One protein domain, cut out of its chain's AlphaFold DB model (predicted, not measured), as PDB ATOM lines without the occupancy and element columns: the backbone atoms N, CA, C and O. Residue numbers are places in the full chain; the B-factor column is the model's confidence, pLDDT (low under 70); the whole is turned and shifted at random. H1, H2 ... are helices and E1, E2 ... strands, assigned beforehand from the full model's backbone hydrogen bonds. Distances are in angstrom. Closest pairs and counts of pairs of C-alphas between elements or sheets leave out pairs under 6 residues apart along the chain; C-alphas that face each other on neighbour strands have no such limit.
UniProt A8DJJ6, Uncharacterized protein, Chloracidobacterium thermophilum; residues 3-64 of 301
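AT A GLANCE: This is residues 3 to 64 of the 301 residues of an uncharacterized protein of Chloracidobacterium thermophilum (UniProt A8DJJ6). A small antiparallel sheet of three short strands, with E3 in its middle, has the long helix H1 along one side and the short helix H2 beyond its E2 edge. H1 and H2 are well separated, and near the last printed residues a short stretch, residues 61 to 62, pairs with E2. The printed part has 62 residues, with two named helices and three named strands in the order E1, H1, E2, E3, H2; the sheet order is E1, E3, E2, all antiparallel. The class is mixed, helices and strands. The whole is compact, with a radius of gyration of the C-alphas of 11.0 A and spans of 29 by 26 by 15 A.

IN THESE COORDINATES: Find C-alpha 3 at (5.650, -2.109, -34.299), where E1, residues 3 to 6, begins; it runs 10.5 A. Then find C-alpha 11 at (-3.501, 11.304, -38.826): from there H1, residues 11 to 25, runs 21.1 A. Next comes E2, residues 30 to 32, 6.5 A long, and then E3, residues 39 to 43, 13.3 A long. H2, residues 50 to 57, runs 10.5 A and ends at C-alpha 57 at (4.272, -6.598, -48.157).

HOW THE PARTS SIT: Start with the sheet, where E1 and E2 are edge strands and E3 is the inner strand. E1 and E3 are antiparallel at 158 degrees; look for N 3 and O 42, 2.9 A apart and within hydrogen-bond range. E2 and E3 form a hairpin, antiparallel at 150 degrees, with N 43 and O 30 within hydrogen-bond range at 2.8 A. E1, H1 and E2 make a split strand-helix-strand unit, two strands that run the same way with a helix between them along the chain and E3 between them in the sheet; its crossover is right-handed. H1 is on the sheet but only grazes it, with residues 13 to 21; its closest C-alphas to E3 are those of Asn 18 and Phe 42, 7.6 A apart. E1 and H1 are near each other, with 8 pairs of C-alphas within 10 A. H2 also only grazes the sheet, with residues 50 to 57; its closest C-alphas to E2 are those of Pro 50 and Leu 30, 6.9 A apart. Residues 31 to 32 of E2 pair antiparallel with residues 61 to 62. H1 and H2 are apart. In H1 and H2 every O i to N i+4 pair is within hydrogen-bond range.

THE WHOLE: The two C-alphas farthest apart are those of Ala 9 and Glu 47, at 30.5 A. The printed part has no cut. The links E1 to H1 and H1 to E2 are tight, those from E2 to E3 and E3 to H2 are short, and no link is long. The mean pLDDT of the printed part is 92.8, and no printed residue is under 70.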
ATOM      1  N   VAL A   3       6.702  -2.382 -35.288       93.50
ATOM      2  CA  VAL A   3       5.650  -2.109 -34.299       93.50
ATOM      3  C   VAL A   3       4.375  -1.708 -35.027       93.50
ATOM      4  O   VAL A   3       4.422  -0.880 -35.935       93.50
ATOM      5  N   SER A   4       3.240  -2.279 -34.636       93.38
ATOM      6  CA  SER A   4       1.943  -2.013 -35.265       93.38
ATOM      7  C   SER A   4       0.985  -1.373 -34.270       93.38
ATOM      8  O   SER A   4       0.854  -1.843 -33.140       93.38
ATOM      9  N   PHE A   5       0.293  -0.319 -34.694       93.31
ATOM     10  CA  PHE A   5      -0.690   0.399 -33.882       93.31
ATOM     11  C   PHE A   5      -1.954   0.677 -34.684       93.31
ATOM     12  O   PHE A   5      -1.900   0.886 -35.895       93.31
ATOM     13  N   SER A   6      -3.093   0.733 -33.993       91.88
ATOM     14  CA  SER A   6      -4.304   1.316 -34.566       91.88
ATOM     15  C   SER A   6      -4.209   2.841 -34.511       91.88
ATOM     16  O   SER A   6      -3.954   3.416 -33.453       91.88
ATOM     17  N   VAL A   7      -4.440   3.493 -35.647       92.00
ATOM     18  CA  VAL A   7      -4.470   4.956 -35.794       92.00
ATOM     19  C   VAL A   7      -5.889   5.461 -36.063       92.00
ATOM     20  O   VAL A   7      -6.075   6.517 -36.656       92.00
ATOM     21  N   PHE A   8      -6.910   4.735 -35.581       91.50
ATOM     22  CA  PHE A   8      -8.329   5.108 -35.712       91.50
ATOM     23  C   PHE A   8      -8.634   6.551 -35.270       91.50
ATOM     24  O   PHE A   8      -9.536   7.190 -35.800       91.50
ATOM     25  N   ALA A   9      -7.854   7.092 -34.329       87.94
ATOM     26  CA  ALA A   9      -7.992   8.466 -33.854       87.94
ATOM     27  C   ALA A   9      -7.646   9.547 -34.906       87.94
ATOM     28  O   ALA A   9      -7.894  10.729 -34.648       87.94
ATOM     29  N   GLY A  10      -7.076   9.170 -36.056       90.25
ATOM     30  CA  GLY A  10      -6.738  10.041 -37.184       90.25
ATOM     31  C   GLY A  10      -5.236  10.301 -37.351       90.25
ATOM     32  O   GLY A  10      -4.412   9.849 -36.554       90.25
ATOM     33  N   ASP A  11      -4.887  11.087 -38.373       90.94
ATOM     34  CA  ASP A  11      -3.501  11.304 -38.826       90.94
ATOM     35  C   ASP A  11      -2.571  11.867 -37.745       90.94
ATOM     36  O   ASP A  11      -1.380  11.562 -37.713       90.94
ATOM     37  N   TRP A  12      -3.102  12.644 -36.799       92.50
ATOM     38  CA  TRP A  12      -2.306  13.163 -35.684       92.50
ATOM     39  C   TRP A  12      -1.662  12.035 -34.861       92.50
ATOM     40  O   TRP A  12      -0.532  12.187 -34.402       92.50
ATOM     41  N   MET A  13      -2.352  10.899 -34.688       93.38
ATOM     42  CA  MET A  13      -1.824   9.736 -33.973       93.38
ATOM     43  C   MET A  13      -0.700   9.083 -34.776       93.38
ATOM     44  O   MET A  13       0.330   8.718 -34.216       93.38
ATOM     45  N   LEU A  14      -0.889   8.980 -36.091       93.88
ATOM     46  CA  LEU A  14       0.092   8.430 -37.015       93.88
ATOM     47  C   LEU A  14       1.409   9.228 -36.969       93.88
ATOM     48  O   LEU A  14       2.464   8.645 -36.717       93.88
ATOM     49  N   HIS A  15       1.345  10.557 -37.117       94.44
ATOM     50  CA  HIS A  15       2.519  11.434 -37.008       94.44
ATOM     51  C   HIS A  15       3.150  11.396 -35.612       94.44
ATOM     52  O   HIS A  15       4.372  11.362 -35.477       94.44
ATOM     53  N   ARG A  16       2.337  11.341 -34.552       94.12
ATOM     54  CA  ARG A  16       2.847  11.276 -33.179       94.12
ATOM     55  C   ARG A  16       3.616   9.990 -32.901       94.12
ATOM     56  O   ARG A  16       4.687  10.045 -32.298       94.12
ATOM     57  N   LEU A  17       3.085   8.844 -33.323       94.75
ATOM     58  CA  LEU A  17       3.762   7.554 -33.194       94.75
ATOM     59  C   LEU A  17       5.058   7.537 -34.007       94.75
ATOM     60  O   LEU A  17       6.080   7.103 -33.484       94.75
ATOM     61  N   ASN A  18       5.040   8.086 -35.226       95.00
ATOM     62  CA  ASN A  18       6.242   8.243 -36.045       95.00
ATOM     63  C   ASN A  18       7.340   9.016 -35.304       95.00
ATOM     64  O   ASN A  18       8.447   8.504 -35.155       95.00
ATOM     65  N   ASN A  19       7.018  10.199 -34.775       95.19
ATOM     66  CA  ASN A  19       7.974  11.029 -34.039       95.19
ATOM     67  C   ASN A  19       8.462  10.345 -32.756       95.19
ATOM     68  O   ASN A  19       9.637  10.426 -32.426       95.19
ATOM     69  N   THR A  20       7.579   9.622 -32.058       94.81
ATOM     70  CA  THR A  20       7.947   8.868 -30.847       94.81
ATOM     71  C   THR A  20       8.969   7.774 -31.170       94.81
ATOM     72  O   THR A  20       9.950   7.597 -30.452       94.81
ATOM     73  N   ILE A  21       8.761   7.041 -32.267       94.75
ATOM     74  CA  ILE A  21       9.676   5.983 -32.712       94.75
ATOM     75  C   ILE A  21      10.992   6.586 -33.216       94.75
ATOM     76  O   ILE A  21      12.061   6.053 -32.911       94.75
ATOM     77  N   LEU A  22      10.927   7.694 -33.955       94.62
ATOM     78  CA  LEU A  22      12.100   8.430 -34.415       94.62
ATOM     79  C   LEU A  22      12.958   8.900 -33.235       94.62
ATOM     80  O   LEU A  22      14.157   8.645 -33.235       94.62
ATOM     81  N   GLU A  23      12.360   9.512 -32.212       93.94
ATOM     82  CA  GLU A  23      13.082   9.969 -31.019       93.94
ATOM     83  C   GLU A  23      13.707   8.799 -30.249       93.94
ATOM     84  O   GLU A  23      14.865   8.869 -29.842       93.94
ATOM     85  N   ALA A  24      12.983   7.686 -30.109       92.75
ATOM     86  CA  ALA A  24      13.473   6.517 -29.382       92.75
ATOM     87  C   ALA A  24      14.591   5.752 -30.116       92.75
ATOM     88  O   ALA A  24      15.432   5.123 -29.474       92.75
ATOM     89  N   THR A  25      14.587   5.746 -31.454       93.69
ATOM     90  CA  THR A  25      15.495   4.908 -32.261       93.69
ATOM     91  C   THR A  25      16.563   5.692 -33.023       93.69
ATOM     92  O   THR A  25      17.540   5.097 -33.479       93.69
ATOM     93  N   GLY A  26      16.385   7.005 -33.189       93.75
ATOM     94  CA  GLY A  26      17.212   7.864 -34.039       93.75
ATOM     95  C   GLY A  26      17.087   7.571 -35.539       93.75
ATOM     96  O   GLY A  26      17.911   8.042 -36.320       93.75
ATOM     97  N   LEU A  27      16.107   6.763 -35.956       93.88
ATOM     98  CA  LEU A  27      15.932   6.307 -37.335       93.88
ATOM     99  C   LEU A  27      14.529   6.648 -37.839       93.88
ATOM    100  O   LEU A  27      13.544   6.432 -37.137       93.88
ATOM    101  N   GLN A  28      14.440   7.131 -39.081       93.25
ATOM    102  CA  GLN A  28      13.160   7.429 -39.726       93.25
ATOM    103  C   GLN A  28      12.368   6.138 -39.995       93.25
ATOM    104  O   GLN A  28      12.869   5.266 -40.713       93.25
ATOM    105  N   PRO A  29      11.153   5.988 -39.437       95.56
ATOM    106  CA  PRO A  29      10.333   4.806 -39.669       95.56
ATOM    107  C   PRO A  29       9.779   4.759 -41.098       95.56
ATOM    108  O   PRO A  29       9.316   5.762 -41.641       95.56
ATOM    109  N   LEU A  30       9.743   3.562 -41.682       96.19
ATOM    110  CA  LEU A  30       8.906   3.280 -42.845       96.19
ATOM    111  C   LEU A  30       7.519   2.858 -42.379       96.19
ATOM    112  O   LEU A  30       7.373   1.967 -41.543       96.19
ATOM    113  N   VAL A  31       6.499   3.477 -42.948       95.69
ATOM    114  CA  VAL A  31       5.106   3.309 -42.551       95.69
ATOM    115  C   VAL A  31       4.390   2.472 -43.598       95.69
ATOM    116  O   VAL A  31       4.210   2.910 -44.730       95.69
ATOM    117  N   VAL A  32       3.974   1.267 -43.215       95.56
ATOM    118  CA  VAL A  32       3.206   0.343 -44.054       95.56
ATOM    119  C   VAL A  32       1.718   0.495 -43.741       95.56
ATOM    120  O   VAL A  32       1.252   0.101 -42.665       95.56
ATOM    121  N   LEU A  33       0.964   1.063 -44.685       90.56
ATOM    122  CA  LEU A  33      -0.475   1.305 -44.558       90.56
ATOM    123  C   LEU A  33      -1.267   0.087 -45.050       90.56
ATOM    124  O   LEU A  33      -1.693   0.030 -46.200       90.56
ATOM    125  N   HIS A  34      -1.471  -0.898 -44.175       90.69
ATOM    126  CA  HIS A  34      -2.274  -2.084 -44.501       90.69
ATOM    127  C   HIS A  34      -3.775  -1.917 -44.200       90.69
ATOM    128  O   HIS A  34      -4.591  -2.678 -44.708       90.69
ATOM    129  N   GLY A  35      -4.171  -0.954 -43.358       84.88
ATOM    130  CA  GLY A  35      -5.572  -0.563 -43.140       84.88
ATOM    131  C   GLY A  35      -6.425  -1.529 -42.304       84.88
ATOM    132  O   GLY A  35      -7.461  -1.125 -41.774       84.88
ATOM    133  N   TYR A  36      -5.994  -2.779 -42.115       89.06
ATOM    134  CA  TYR A  36      -6.683  -3.745 -41.248       89.06
ATOM    135  C   TYR A  36      -6.896  -3.198 -39.832       89.06
ATOM    136  O   TYR A  36      -5.927  -2.892 -39.140       89.06
ATOM    137  N   ASN A  37      -8.158  -3.093 -39.397       87.69
ATOM    138  CA  ASN A  37      -8.558  -2.531 -38.097       87.69
ATOM    139  C   ASN A  37      -7.990  -1.123 -37.828       87.69
ATOM    140  O   ASN A  37      -7.587  -0.806 -36.704       87.69
ATOM    141  N   TYR A  38      -7.928  -0.285 -38.872       89.56
ATOM    142  CA  TYR A  38      -7.281   1.035 -38.829       89.56
ATOM    143  C   TYR A  38      -5.800   0.955 -38.431       89.56
ATOM    144  O   TYR A  38      -5.247   1.884 -37.846       89.56
ATOM    145  N   GLY A  39      -5.178  -0.197 -38.681       91.31
ATOM    146  CA  GLY A  39      -3.821  -0.516 -38.288       91.31
ATOM    147  C   GLY A  39      -2.791  -0.025 -39.293       91.31
ATOM    148  O   GLY A  39      -3.000  -0.058 -40.510       91.31
ATOM    149  N   VAL A  40      -1.658   0.396 -38.746       94.56
ATOM    150  CA  VAL A  40      -0.464   0.793 -39.478       94.56
ATOM    151  C   VAL A  40       0.744   0.139 -38.823       94.56
ATOM    152  O   VAL A  40       0.810   0.033 -37.596       94.56
ATOM    153  N   THR A  41       1.702  -0.299 -39.639       95.50
ATOM    154  CA  THR A  41       2.943  -0.917 -39.160       95.50
ATOM    155  C   THR A  41       4.135  -0.017 -39.454       95.50
ATOM    156  O   THR A  41       4.381   0.342 -40.601       95.50
ATOM    157  N   PHE A  42       4.891   0.316 -38.414       95.62
ATOM    158  CA  PHE A  42       6.141   1.059 -38.484       95.62
ATOM    159  C   PHE A  42       7.309   0.077 -38.530       95.62
ATOM    160  O   PHE A  42       7.431  -0.796 -37.665       95.62
ATOM    161  N   LEU A  43       8.178   0.222 -39.522       96.12
ATOM    162  CA  LEU A  43       9.394  -0.563 -39.686       96.12
ATOM    163  C   LEU A  43      10.608   0.339 -39.502       96.12
ATOM    164  O   LEU A  43      10.737   1.370 -40.156       96.12
ATOM    165  N   VAL A  44      11.515  -0.074 -38.621       95.00
ATOM    166  CA  VAL A  44      12.735   0.666 -38.292       95.00
ATOM    167  C   VAL A  44      13.948  -0.226 -38.509       95.00
ATOM    168  O   VAL A  44      14.060  -1.303 -37.908       95.00
ATOM    169  N   GLY A  45      14.870   0.232 -39.349       92.44
ATOM    170  CA  GLY A  45      16.108  -0.462 -39.681       92.44
ATOM    171  C   GLY A  45      16.960   0.369 -40.637       92.44
ATOM    172  O   GLY A  45      16.427   1.117 -41.448       92.44
ATOM    173  N   ARG A  46      18.288   0.245 -40.528       89.69
ATOM    174  CA  ARG A  46      19.249   1.067 -41.287       89.69
ATOM    175  C   ARG A  46      19.264   0.768 -42.788       89.69
ATOM    176  O   ARG A  46      19.561   1.652 -43.576       89.69
ATOM    177  N   GLU A  47      18.938  -0.464 -43.163       90.19
ATOM    178  CA  GLU A  47      19.018  -0.968 -44.542       90.19
ATOM    179  C   GLU A  47      17.628  -1.172 -45.170       90.19
ATOM    180  O   GLU A  47      17.468  -1.895 -46.153       90.19
ATOM    181  N   LEU A  48      16.586  -0.566 -44.591       91.50
ATOM    182  CA  LEU A  48      15.237  -0.688 -45.128       91.50
ATOM    183  C   LEU A  48      15.061   0.214 -46.353       91.50
ATOM    184  O   LEU A  48      15.094   1.438 -46.249       91.50
ATOM    185  N   MET A  49      14.803  -0.399 -47.508       91.50
ATOM    186  CA  MET A  49      14.436   0.315 -48.732       91.50
ATOM    187  C   MET A  49      12.910   0.306 -48.921       91.50
ATOM    188  O   MET A  49      12.331  -0.785 -48.968       91.50
ATOM    189  N   PRO A  50      12.245   1.468 -49.099       91.31
ATOM    190  CA  PRO A  50      10.789   1.543 -49.267       91.31
ATOM    191  C   PRO A  50      10.242   0.616 -50.357       91.31
ATOM    192  O   PRO A  50       9.251  -0.075 -50.145       91.31
ATOM    193  N   GLN A  51      10.935   0.544 -51.497       92.44
ATOM    194  CA  GLN A  51      10.551  -0.278 -52.649       92.44
ATOM    195  C   GLN A  51      10.589  -1.779 -52.329       92.44
ATOM    196  O   GLN A  51       9.662  -2.504 -52.679       92.44
ATOM    197  N   ALA A  52      11.625  -2.238 -51.618       92.62
ATOM    198  CA  ALA A  52      11.760  -3.639 -51.222       92.62
ATOM    199  C   ALA A  52      10.670  -4.038 -50.216       92.62
ATOM    200  O   ALA A  52      10.023  -5.077 -50.363       92.62
ATOM    201  N   VAL A  53      10.399  -3.174 -49.232       92.88
ATOM    202  CA  VAL A  53       9.314  -3.383 -48.262       92.88
ATOM    203  C   VAL A  53       7.960  -3.430 -48.970       92.88
ATOM    204  O   VAL A  53       7.153  -4.317 -48.692       92.88
ATOM    205  N   GLN A  54       7.713  -2.522 -49.914       94.00
ATOM    206  CA  GLN A  54       6.476  -2.503 -50.691       94.00
ATOM    207  C   GLN A  54       6.313  -3.781 -51.523       94.00
ATOM    208  O   GLN A  54       5.241  -4.380 -51.498       94.00
ATOM    209  N   SER A  55       7.371  -4.260 -52.191       93.56
ATOM    210  CA  SER A  55       7.308  -5.510 -52.964       93.56
ATOM    211  C   SER A  55       7.071  -6.747 -52.096       93.56
ATOM    212  O   SER A  55       6.404  -7.677 -52.535       93.56
ATOM    213  N   MET A  56       7.591  -6.761 -50.865       92.38
ATOM    214  CA  MET A  56       7.418  -7.886 -49.941       92.38
ATOM    215  C   MET A  56       6.043  -7.896 -49.271       92.38
ATOM    216  O   MET A  56       5.483  -8.961 -49.030       92.38
ATOM    217  N   THR A  57       5.520  -6.720 -48.923       92.19
ATOM    218  CA  THR A  57       4.272  -6.598 -48.157       92.19
ATOM    219  C   THR A  57       3.036  -6.464 -49.040       92.19
ATOM    220  O   THR A  57       1.941  -6.784 -48.590       92.19
ATOM    221  N   GLY A  58       3.187  -5.976 -50.275       93.25
ATOM    222  CA  GLY A  58       2.072  -5.663 -51.172       93.25
ATOM    223  C   GLY A  58       1.250  -4.438 -50.749       93.25
ATOM    224  O   GLY A  58       0.258  -4.122 -51.400       93.25
ATOM    225  N   PHE A  59       1.650  -3.740 -49.682       94.56
ATOM    226  CA  PHE A  59       0.953  -2.566 -49.163       94.56
ATOM    227  C   PHE A  59       1.699  -1.273 -49.499       94.56
ATOM    228  O   PHE A  59       2.920  -1.285 -49.660       94.56
ATOM    229  N   PRO A  60       0.991  -0.134 -49.566       93.12
ATOM    230  CA  PRO A  60       1.627   1.170 -49.671       93.12
ATOM    231  C   PRO A  60       2.604   1.441 -48.516       93.12
ATOM    232  O   PRO A  60       2.263   1.252 -47.344       93.12
ATOM    233  N   VAL A  61       3.812   1.903 -48.858       94.81
ATOM    234  CA  VAL A  61       4.883   2.235 -47.908       94.81
ATOM    235  C   VAL A  61       5.269   3.697 -48.072       94.81
ATOM    236  O   VAL A  61       5.563   4.135 -49.184       94.81
ATOM    237  N   TYR A  62       5.311   4.436 -46.967       90.94
ATOM    238  CA  TYR A  62       5.629   5.862 -46.963       90.94
ATOM    239  C   TYR A  62       6.621   6.214 -45.859       90.94
ATOM    240  O   TYR A  62       6.667   5.568 -44.814       90.94
ATOM    241  N   THR A  63       7.377   7.282 -46.076       91.56
ATOM    242  CA  THR A  63       7.979   8.067 -44.998       91.56
ATOM    243  C   THR A  63       7.063   9.247 -44.715       91.56
ATOM    244  O   THR A  63       6.573   9.900 -45.638       91.56
ATOM    245  N   LEU A  64       6.790   9.507 -43.442       90.94
ATOM    246  CA  LEU A  64       5.963  10.647 -43.064       90.94
ATOM    247  C   LEU A  64       6.824  11.906 -42.966       90.94
ATOM    248  O   LEU A  64       7.962  11.822 -42.500       90.94
TER     249      LEU A  64